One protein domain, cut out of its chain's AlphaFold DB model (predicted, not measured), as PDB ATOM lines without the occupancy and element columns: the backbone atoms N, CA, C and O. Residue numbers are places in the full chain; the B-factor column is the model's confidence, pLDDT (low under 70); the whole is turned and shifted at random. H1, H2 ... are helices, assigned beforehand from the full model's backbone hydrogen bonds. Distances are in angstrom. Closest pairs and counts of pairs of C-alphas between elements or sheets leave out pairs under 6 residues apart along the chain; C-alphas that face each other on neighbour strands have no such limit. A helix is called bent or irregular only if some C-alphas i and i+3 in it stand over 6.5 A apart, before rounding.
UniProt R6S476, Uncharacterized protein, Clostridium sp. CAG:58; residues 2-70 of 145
ATOM      1  N   ASN A   2     -33.199  20.928   3.950       36.50
ATOM      2  CA  ASN A   2     -32.690  22.295   4.037       36.50
ATOM      3  C   ASN A   2     -32.815  22.718   5.509       36.50
ATOM      4  O   ASN A   2     -33.925  22.839   6.010       36.50
ATOM      5  N   GLU A   3     -31.695  22.886   6.207       49.84
ATOM      6  CA  GLU A   3     -31.569  23.193   7.650       49.84
ATOM      7  C   GLU A   3     -32.225  24.523   8.092       49.84
ATOM      8  O   GLU A   3     -32.053  24.965   9.222       49.84
ATOM      9  N   LYS A   4     -32.932  25.208   7.186       49.50
ATOM     10  CA  LYS A   4     -33.289  26.629   7.282       49.50
ATOM     11  C   LYS A   4     -34.771  26.915   7.525       49.50
ATOM     12  O   LYS A   4     -35.115  28.085   7.611       49.50
ATOM     13  N   ASP A   5     -35.614  25.895   7.671       54.25
ATOM     14  CA  ASP A   5     -37.065  26.058   7.887       54.25
ATOM     15  C   ASP A   5     -37.490  25.683   9.318       54.25
ATOM     16  O   ASP A   5     -38.521  25.058   9.555       54.25
ATOM     17  N   LEU A   6     -36.675  26.064  10.307       63.66
ATOM     18  CA  LEU A   6     -37.117  26.053  11.700       63.66
ATOM     19  C   LEU A   6     -38.161  27.159  11.878       63.66
ATOM     20  O   LEU A   6     -37.838  28.347  11.839       63.66
ATOM     21  N   MET A   7     -39.418  26.753  12.042       72.62
ATOM     22  CA  MET A   7     -40.513  27.675  12.319       72.62
ATOM     23  C   MET A   7     -40.399  28.232  13.741       72.62
ATOM     24  O   MET A   7     -39.932  27.551  14.652       72.62
ATOM     25  N   LEU A   8     -40.812  29.487  13.921       81.75
ATOM     26  CA  LEU A   8     -40.911  30.095  15.246       81.75
ATOM     27  C   LEU A   8     -42.077  29.463  16.007       81.75
ATOM     28  O   LEU A   8     -43.172  29.339  15.458       81.75
ATOM     29  N   THR A   9     -41.834  29.105  17.265       84.38
ATOM     30  CA  THR A   9     -42.865  28.595  18.172       84.38
ATOM     31  C   THR A   9     -43.696  29.735  18.757       84.38
ATOM     32  O   THR A   9     -43.267  30.892  18.772       84.38
ATOM     33  N   ASP A  10     -44.865  29.419  19.317       81.00
ATOM     34  CA  ASP A  10     -45.686  30.410  20.029       81.00
ATOM     35  C   ASP A  10     -44.925  31.064  21.188       81.00
ATOM     36  O   ASP A  10     -45.091  32.255  21.460       81.00
ATOM     37  N   LEU A  11     -44.020  30.313  21.827       82.56
ATOM     38  CA  LEU A  11     -43.123  30.850  22.844       82.56
ATOM     39  C   LEU A  11     -42.170  31.895  22.252       82.56
ATOM     40  O   LEU A  11     -42.016  32.964  22.838       82.56
ATOM     41  N   ASP A  12     -41.576  31.630  21.084       85.25
ATOM     42  CA  ASP A  12     -40.689  32.584  20.408       85.25
ATOM     43  C   ASP A  12     -41.421  33.874  20.020       85.25
ATOM     44  O   ASP A  12     -40.845  34.961  20.102       85.25
ATOM     45  N   TYR A  13     -42.695  33.779  19.623       83.50
ATOM     46  CA  TYR A  13     -43.532  34.954  19.375       83.50
ATOM     47  C   TYR A  13     -43.857  35.719  20.661       83.50
ATOM     48  O   TYR A  13     -43.891  36.949  20.640       83.50
ATOM     49  N   ALA A  14     -44.062  35.016  21.774       81.38
ATOM     50  CA  ALA A  14     -44.389  35.624  23.060       81.38
ATOM     51  C   ALA A  14     -43.205  36.384  23.688       81.38
ATOM     52  O   ALA A  14     -43.401  37.433  24.306       81.38
ATOM     53  N   ILE A  15     -41.976  35.880  23.526       85.38
ATOM     54  CA  ILE A  15     -40.765  36.486  24.111       85.38
ATOM     55  C   ILE A  15     -39.966  37.343  23.117       85.38
ATOM     56  O   ILE A  15     -39.082  38.102  23.520       85.38
ATOM     57  N   GLY A  16     -40.229  37.212  21.817       81.25
ATOM     58  CA  GLY A  16     -39.478  37.880  20.760       81.25
ATOM     59  C   GLY A  16     -39.863  39.348  20.554       81.25
ATOM     60  O   GLY A  16     -41.029  39.723  20.608       81.25
ATOM     61  N   ASP A  17     -38.876  40.188  20.222       82.75
ATOM     62  CA  ASP A  17     -39.089  41.569  19.759       82.75
ATOM     63  C   ASP A  17     -38.538  41.755  18.335       82.75
ATOM     64  O   ASP A  17     -37.470  41.243  17.982       82.75
ATOM     65  N   ARG A  18     -39.234  42.557  17.520       86.25
ATOM     66  CA  ARG A  18     -38.851  42.921  16.147       86.25
ATOM     67  C   ARG A  18     -37.423  43.458  16.087       86.25
ATOM     68  O   ARG A  18     -36.678  43.109  15.173       86.25
ATOM     69  N   ARG A  19     -37.012  44.285  17.055       87.06
ATOM     70  CA  ARG A  19     -35.645  44.838  17.088       87.06
ATOM     71  C   ARG A  19     -34.588  43.774  17.347       87.06
ATOM     72  O   ARG A  19     -33.517  43.819  16.748       87.06
ATOM     73  N   MET A  20     -34.903  42.788  18.178       88.44
ATOM     74  CA  MET A  20     -34.006  41.671  18.449       88.44
ATOM     75  C   MET A  20     -33.850  40.764  17.226       88.44
ATOM     76  O   MET A  20     -32.744  40.318  16.934       88.44
ATOM     77  N   GLN A  21     -34.922  40.557  16.457       90.12
ATOM     78  CA  GLN A  21     -34.854  39.811  15.199       90.12
ATOM     79  C   GLN A  21     -34.017  40.545  14.139       90.12
ATOM     80  O   GLN A  21     -33.224  39.909  13.448       90.12
ATOM     81  N   MET A  22     -34.097  41.884  14.068       92.88
ATOM     82  CA  MET A  22     -33.194  42.680  13.220       92.88
ATOM     83  C   MET A  22     -31.720  42.497  13.621       92.88
ATOM     84  O   MET A  22     -30.868  42.323  12.754       92.88
ATOM     85  N   LEU A  23     -31.416  42.476  14.926       91.88
ATOM     86  CA  LEU A  23     -30.058  42.220  15.424       91.88
ATOM     87  C   LEU A  23     -29.572  40.804  15.087       91.88
ATOM     88  O   LEU A  23     -28.440  40.650  14.639       91.88
ATOM     89  N   LYS A  24     -30.422  39.779  15.244       93.62
ATOM     90  CA  LYS A  24     -30.095  38.398  14.852       93.62
ATOM     91  C   LYS A  24     -29.796  38.276  13.360       93.62
ATOM     92  O   LYS A  24     -28.820  37.636  12.987       93.62
ATOM     93  N   ALA A  25     -30.602  38.922  12.517       94.31
ATOM     94  CA  ALA A  25     -30.417  38.920  11.068       94.31
ATOM     95  C   ALA A  25     -29.113  39.608  10.630       94.31
ATOM     96  O   ALA A  25     -28.582  39.294   9.567       94.31
ATOM     97  N   ALA A  26     -28.578  40.517  11.449       94.94
ATOM     98  CA  ALA A  26     -27.310  41.183  11.180       94.94
ATOM     99  C   ALA A  26     -26.081  40.311  11.513       94.94
ATOM    100  O   ALA A  26     -25.015  40.556  10.953       94.94
ATOM    101  N   ILE A  27     -26.212  39.290  12.376       96.19
ATOM    102  CA  ILE A  27     -25.092  38.449  12.851       96.19
ATOM    103  C   ILE A  27     -24.241  37.889  11.699       96.19
ATOM    104  O   ILE A  27     -23.024  38.057  11.759       96.19
ATOM    105  N   PRO A  28     -24.800  37.288  10.626       95.62
ATOM    106  CA  PRO A  28     -23.990  36.684   9.563       95.62
ATOM    107  C   PRO A  28     -23.033  37.654   8.854       95.62
ATOM    108  O   PRO A  28     -22.086  37.211   8.210       95.62
ATOM    109  N   TYR A  29     -23.270  38.964   8.973       95.94
ATOM    110  CA  TYR A  29     -22.490  40.019   8.324       95.94
ATOM    111  C   TYR A  29     -21.398  40.623   9.225       95.94
ATOM    112  O   TYR A  29     -20.699  41.539   8.800       95.94
ATOM    113  N   MET A  30     -21.250  40.145  10.463       94.69
ATOM    114  CA  MET A  30     -20.272  40.661  11.429       94.69
ATOM    115  C   MET A  30     -18.999  39.807  11.478       94.69
ATOM    116  O   MET A  30     -18.976  38.673  11.006       94.69
ATOM    117  N   GLU A  31     -17.937  40.307  12.112       96.06
ATOM    118  CA  GLU A  31     -16.744  39.502  12.413       96.06
ATOM    119  C   GLU A  31     -17.031  38.422  13.467       96.06
ATOM    120  O   GLU A  31     -17.847  38.624  14.363       96.06
ATOM    121  N   ILE A  32     -16.309  37.294  13.427       94.88
ATOM    122  CA  ILE A  32     -16.548  36.127  14.305       94.88
ATOM    123  C   ILE A  32     -16.570  36.495  15.800       94.88
ATOM    124  O   ILE A  32     -17.378  35.960  16.559       94.88
ATOM    125  N   SER A  33     -15.700  37.405  16.243       93.56
ATOM    126  CA  SER A  33     -15.669  37.880  17.633       93.56
ATOM    127  C   SER A  33     -16.981  38.571  18.027       93.56
ATOM    128  O   SER A  33     -17.562  38.261  19.068       93.56
ATOM    129  N   GLN A  34     -17.483  39.448  17.158       95.25
ATOM    130  CA  GLN A  34     -18.728  40.191  17.334       95.25
ATOM    131  C   GLN A  34     -19.943  39.273  17.206       95.25
ATOM    132  O   GLN A  34     -20.854  39.364  18.024       95.25
ATOM    133  N   GLN A  35     -19.925  38.332  16.255       96.44
ATOM    134  CA  GLN A  35     -20.958  37.307  16.120       96.44
ATOM    135  C   GLN A  35     -21.124  36.530  17.421       96.44
ATOM    136  O   GLN A  35     -22.240  36.399  17.914       96.44
ATOM    137  N   ARG A  36     -20.018  36.050  18.006       95.81
ATOM    138  CA  ARG A  36     -20.034  35.304  19.272       95.81
ATOM    139  C   ARG A  36     -20.589  36.150  20.410       95.81
ATOM    140  O   ARG A  36     -21.508  35.711  21.095       95.81
ATOM    141  N   ALA A  37     -20.062  37.360  20.587       94.69
ATOM    142  CA  ALA A  37     -20.489  38.255  21.657       94.69
ATOM    143  C   ALA A  37     -21.979  38.617  21.541       94.69
ATOM    144  O   ALA A  37     -22.732  38.469  22.503       94.69
ATOM    145  N   LEU A  38     -22.425  39.025  20.349       94.50
ATOM    146  CA  LEU A  38     -23.806  39.423  20.105       94.50
ATOM    147  C   LEU A  38     -24.772  38.233  20.186       94.50
ATOM    148  O   LEU A  38     -25.852  38.374  20.754       94.50
ATOM    149  N   SER A  39     -24.379  37.054  19.693       95.38
ATOM    150  CA  SER A  39     -25.193  35.832  19.807       95.38
ATOM    151  C   SER A  39     -25.429  35.451  21.266       95.38
ATOM    152  O   SER A  39     -26.565  35.183  21.654       95.38
ATOM    153  N   MET A  40     -24.374  35.479  22.086       95.19
ATOM    154  CA  MET A  40     -24.479  35.207  23.522       95.19
ATOM    155  C   MET A  40     -25.364  36.239  24.224       95.19
ATOM    156  O   MET A  40     -26.231  35.866  25.010       95.19
ATOM    157  N   PHE A  41     -25.198  37.526  23.907       93.94
ATOM    158  CA  PHE A  41     -26.025  38.592  24.471       93.94
ATOM    159  C   PHE A  41     -27.508  38.438  24.114       93.94
ATOM    160  O   PHE A  41     -28.371  38.561  24.983       93.94
ATOM    161  N   ILE A  42     -27.817  38.145  22.849       94.19
ATOM    162  CA  ILE A  42     -29.194  37.932  22.400       94.19
ATOM    163  C   ILE A  42     -29.803  36.737  23.132       94.19
ATOM    164  O   ILE A  42     -30.892  36.866  23.680       94.19
ATOM    165  N   LYS A  43     -29.087  35.609  23.223       94.50
ATOM    166  CA  LYS A  43     -29.575  34.419  23.936       94.50
ATOM    167  C   LYS A  43     -29.797  34.673  25.425       94.50
ATOM    168  O   LYS A  43     -30.796  34.225  25.977       94.50
ATOM    169  N   TRP A  44     -28.914  35.439  26.061       92.69
ATOM    170  CA  TRP A  44     -29.102  35.883  27.441       92.69
ATOM    171  C   TRP A  44     -30.365  36.738  27.601       92.69
ATOM    172  O   TRP A  44     -31.158  36.512  28.511       92.69
ATOM    173  N   ARG A  45     -30.591  37.698  26.696       92.25
ATOM    174  CA  ARG A  45     -31.794  38.541  26.709       92.25
ATOM    175  C   ARG A  45     -33.073  37.736  26.493       92.25
ATOM    176  O   ARG A  45     -34.050  38.019  27.174       92.25
ATOM    177  N   GLU A  46     -33.065  36.754  25.594       92.12
ATOM    178  CA  GLU A  46     -34.198  35.837  25.405       92.12
ATOM    179  C   GLU A  46     -34.495  35.055  26.682       92.12
ATOM    180  O   GLU A  46     -35.641  35.014  27.110       92.12
ATOM    181  N   LEU A  47     -33.464  34.511  27.336       90.88
ATOM    182  CA  LEU A  47     -33.619  33.782  28.593       90.88
ATOM    183  C   LEU A  47     -34.250  34.655  29.687       90.88
ATOM    184  O   LEU A  47     -35.219  34.239  30.318       90.88
ATOM    185  N   VAL A  48     -33.729  35.871  29.890       89.94
ATOM    186  CA  VAL A  48     -34.292  36.823  30.863       89.94
ATOM    187  C   VAL A  48     -35.731  37.176  30.497       89.94
ATOM    188  O   VAL A  48     -36.592  37.182  31.372       89.94
ATOM    189  N   ARG A  49     -36.028  37.400  29.210       89.00
ATOM    190  CA  ARG A  49     -37.388  37.728  28.772       89.00
ATOM    191  C   ARG A  49     -38.360  36.572  28.978       89.00
ATOM    192  O   ARG A  49     -39.506  36.827  29.321       89.00
ATOM    193  N   THR A  50     -37.918  35.325  28.829       87.81
ATOM    194  CA  THR A  50     -38.715  34.143  29.188       87.81
ATOM    195  C   THR A  50     -39.046  34.140  30.677       87.81
ATOM    196  O   THR A  50     -40.199  33.928  31.040       87.81
ATOM    197  N   MET A  51     -38.071  34.421  31.548       85.44
ATOM    198  CA  MET A  51     -38.326  34.514  32.991       85.44
ATOM    199  C   MET A  51     -39.305  35.646  33.322       85.44
ATOM    200  O   MET A  51     -40.259  35.424  34.062       85.44
ATOM    201  N   GLU A  52     -39.105  36.837  32.746       85.88
ATOM    202  CA  GLU A  52     -40.026  37.973  32.882       85.88
ATOM    203  C   GLU A  52     -41.429  37.610  32.391       85.88
ATOM    204  O   GLU A  52     -42.395  37.859  33.099       85.88
ATOM    205  N   PHE A  53     -41.547  36.962  31.230       83.94
ATOM    206  CA  PHE A  53     -42.823  36.544  30.655       83.94
ATOM    207  C   PHE A  53     -43.607  35.639  31.610       83.94
ATOM    208  O   PHE A  53     -44.804  35.843  31.787       83.94
ATOM    209  N   PHE A  54     -42.960  34.670  32.259       80.00
ATOM    210  CA  PHE A  54     -43.640  33.802  33.227       80.00
ATOM    211  C   PHE A  54     -43.871  34.468  34.588       80.00
ATOM    212  O   PHE A  54     -44.843  34.129  35.256       80.00
ATOM    213  N   ASN A  55     -43.035  35.425  34.994       79.56
ATOM    214  CA  ASN A  55     -43.235  36.186  36.229       79.56
ATOM    215  C   ASN A  55     -44.387  37.204  36.098       79.56
ATOM    216  O   ASN A  55     -45.236  37.307  36.977       79.56
ATOM    217  N   GLU A  56     -44.453  37.920  34.971       76.12
ATOM    218  CA  GLU A  56     -45.525  38.866  34.628       76.12
ATOM    219  C   GLU A  56     -46.869  38.145  34.419       76.12
ATOM    220  O   GLU A  56     -47.916  38.671  34.793       76.12
ATOM    221  N   ASN A  57     -46.841  36.931  33.856       66.94
ATOM    222  CA  ASN A  57     -48.035  36.161  33.493       66.94
ATOM    223  C   ASN A  57     -48.278  34.923  34.388       66.94
ATOM    224  O   ASN A  57     -48.801  33.922  33.888       66.94
ATOM    225  N   GLY A  58     -47.880  34.985  35.669       59.59
ATOM    226  CA  GLY A  58     -47.827  33.866  36.632       59.59
ATOM    227  C   GLY A  58     -48.909  32.784  36.488       59.59
ATOM    228  O   GLY A  58     -50.068  33.108  36.255       59.59
ATOM    229  N   ASP A  59     -48.511  31.507  36.620       52.25
ATOM    230  CA  ASP A  59     -49.278  30.232  36.573       52.25
ATOM    231  C   ASP A  59     -50.376  30.045  35.493       52.25
ATOM    232  O   ASP A  59     -50.939  28.957  35.376       52.25
ATOM    233  N   GLY A  60     -50.681  31.043  34.658       51.47
ATOM    234  CA  GLY A  60     -51.920  31.079  33.878       51.47
ATOM    235  C   GLY A  60     -51.768  31.253  32.370       51.47
ATOM    236  O   GLY A  60     -52.749  31.068  31.652       51.47
ATOM    237  N   MET A  61     -50.579  31.576  31.848       47.81
ATOM    238  CA  MET A  61     -50.429  31.925  30.427       47.81
ATOM    239  C   MET A  61     -49.409  31.077  29.648       47.81
ATOM    240  O   MET A  61     -48.693  31.583  28.793       47.81
ATOM    241  N   MET A  62     -49.448  29.753  29.813       46.31
ATOM    242  CA  MET A  62     -49.302  28.867  28.639       46.31
ATOM    243  C   MET A  62     -50.654  28.686  27.910       46.31
ATOM    244  O   MET A  62     -50.846  27.764  27.128       46.31
ATOM    245  N   SER A  63     -51.597  29.608  28.147       45.69
ATOM    246  CA  SER A  63     -52.867  29.776  27.432       45.69
ATOM    247  C   SER A  63     -52.738  30.559  26.112       45.69
ATOM    248  O   SER A  63     -53.760  30.843  25.486       45.69
ATOM    249  N   VAL A  64     -51.532  30.912  25.642       44.78
ATOM    250  CA  VAL A  64     -51.377  31.744  24.424       44.78
ATOM    251  C   VAL A  64     -51.844  31.032  23.139       44.78
ATOM    252  O   VAL A  64     -52.145  31.707  22.163       44.78
ATOM    253  N   CYS A  65     -52.087  29.714  23.182       43.06
ATOM    254  CA  CYS A  65     -52.817  28.976  22.139       43.06
ATOM    255  C   CYS A  65     -53.900  28.030  22.701       43.06
ATOM    256  O   CYS A  65     -54.162  26.965  22.152       43.06
ATOM    257  N   SER A  66     -54.547  28.388  23.815       44.44
ATOM    258  CA  SER A  66     -55.744  27.678  24.318       44.44
ATOM    259  C   SER A  66     -56.859  28.645  24.722       44.44
ATOM    260  O   SER A  66     -57.568  28.459  25.709       44.44
ATOM    261  N   LEU A  67     -57.051  29.680  23.903       40.44
ATOM    262  CA  LEU A  67     -58.398  30.160  23.599       40.44
ATOM    263  C   LEU A  67     -59.064  29.007  22.810       40.44
ATOM    264  O   LEU A  67     -59.001  29.005  21.594       40.44
ATOM    265  N   GLU A  68     -59.507  27.887  23.386       40.50
ATOM    266  CA  GLU A  68     -60.639  27.793  24.299       40.50
ATOM    267  C   GLU A  68     -60.531  26.578  25.257       40.50
ATOM    268  O   GLU A  68     -60.290  25.453  24.839       40.50
ATOM    269  N   LYS A  69     -60.790  26.804  26.551       42.81
ATOM    270  CA  LYS A  69     -61.333  25.853  27.549       42.81
ATOM    271  C   LYS A  69     -60.748  24.419  27.608       42.81
ATOM    272  O   LYS A  69     -61.267  23.473  27.029       42.81
ATOM    273  N   GLY A  70     -59.883  24.211  28.600       48.72
ATOM    274  CA  GLY A  70     -60.159  23.204  29.636       48.72
ATOM    275  C   GLY A  70     -59.501  21.830  29.529       48.72
ATOM    276  O   GLY A  70     -59.288  21.234  30.577       48.72
TER     277      GLY A  70
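AT A GLANCE: This is residues 2 to 70 of the 145 residues of an uncharacterized protein of Clostridium sp. CAG:58 (UniProt R6S476). Long helix H3 has H2 folded back beside its first part as a helical hairpin, and short H1 packs crosswise on its later part. Residues 2 to 7 stick out, and residues 57 to 70 form a tail. The 69 printed residues hold three named helices, H1, H2 and H3 in chain order, and no named strand: all helix, loose, radius of gyration of the C-alphas 15.0 A, spans 49 by 30 by 17 A.

IN THESE COORDINATES: H3, residues 32 to 56, runs 35.5 A to C-alpha 56 at (-45.525, 38.866, 34.628). H2 is residues 18 to 29, 18.4 A. H1, residues 10 to 15, 8.8 A, begins at (-45.686, 30.410, 20.029).

HOW THE PARTS SIT: H3, with residues 34 to 42 alone, touches H2 at a shallow tilt of 20 degrees, opposite ways; the closest C-alphas, Ile 27 and Gln 35, are 5.4 A apart. With residues 46 to 53 alone it touches H1, about perpendicular at 81 degrees; the closest C-alphas, Ile 15 and Arg 49, are 5.9 A apart. H1 and H2 are apart. H2 is irregular, but only just: C-alphas 25 and 28 are 7.0 A apart. Every O i to N i+4 pair is within hydrogen-bond range in H1 and H3, 6 of 8 in H2.

THE WHOLE: C-alphas 31 and 70, the farthest apart, are 49.5 A apart. The printed part has no cut; both links are tight. Residues 2 to 6 and 57 to 70 have pLDDT under 70.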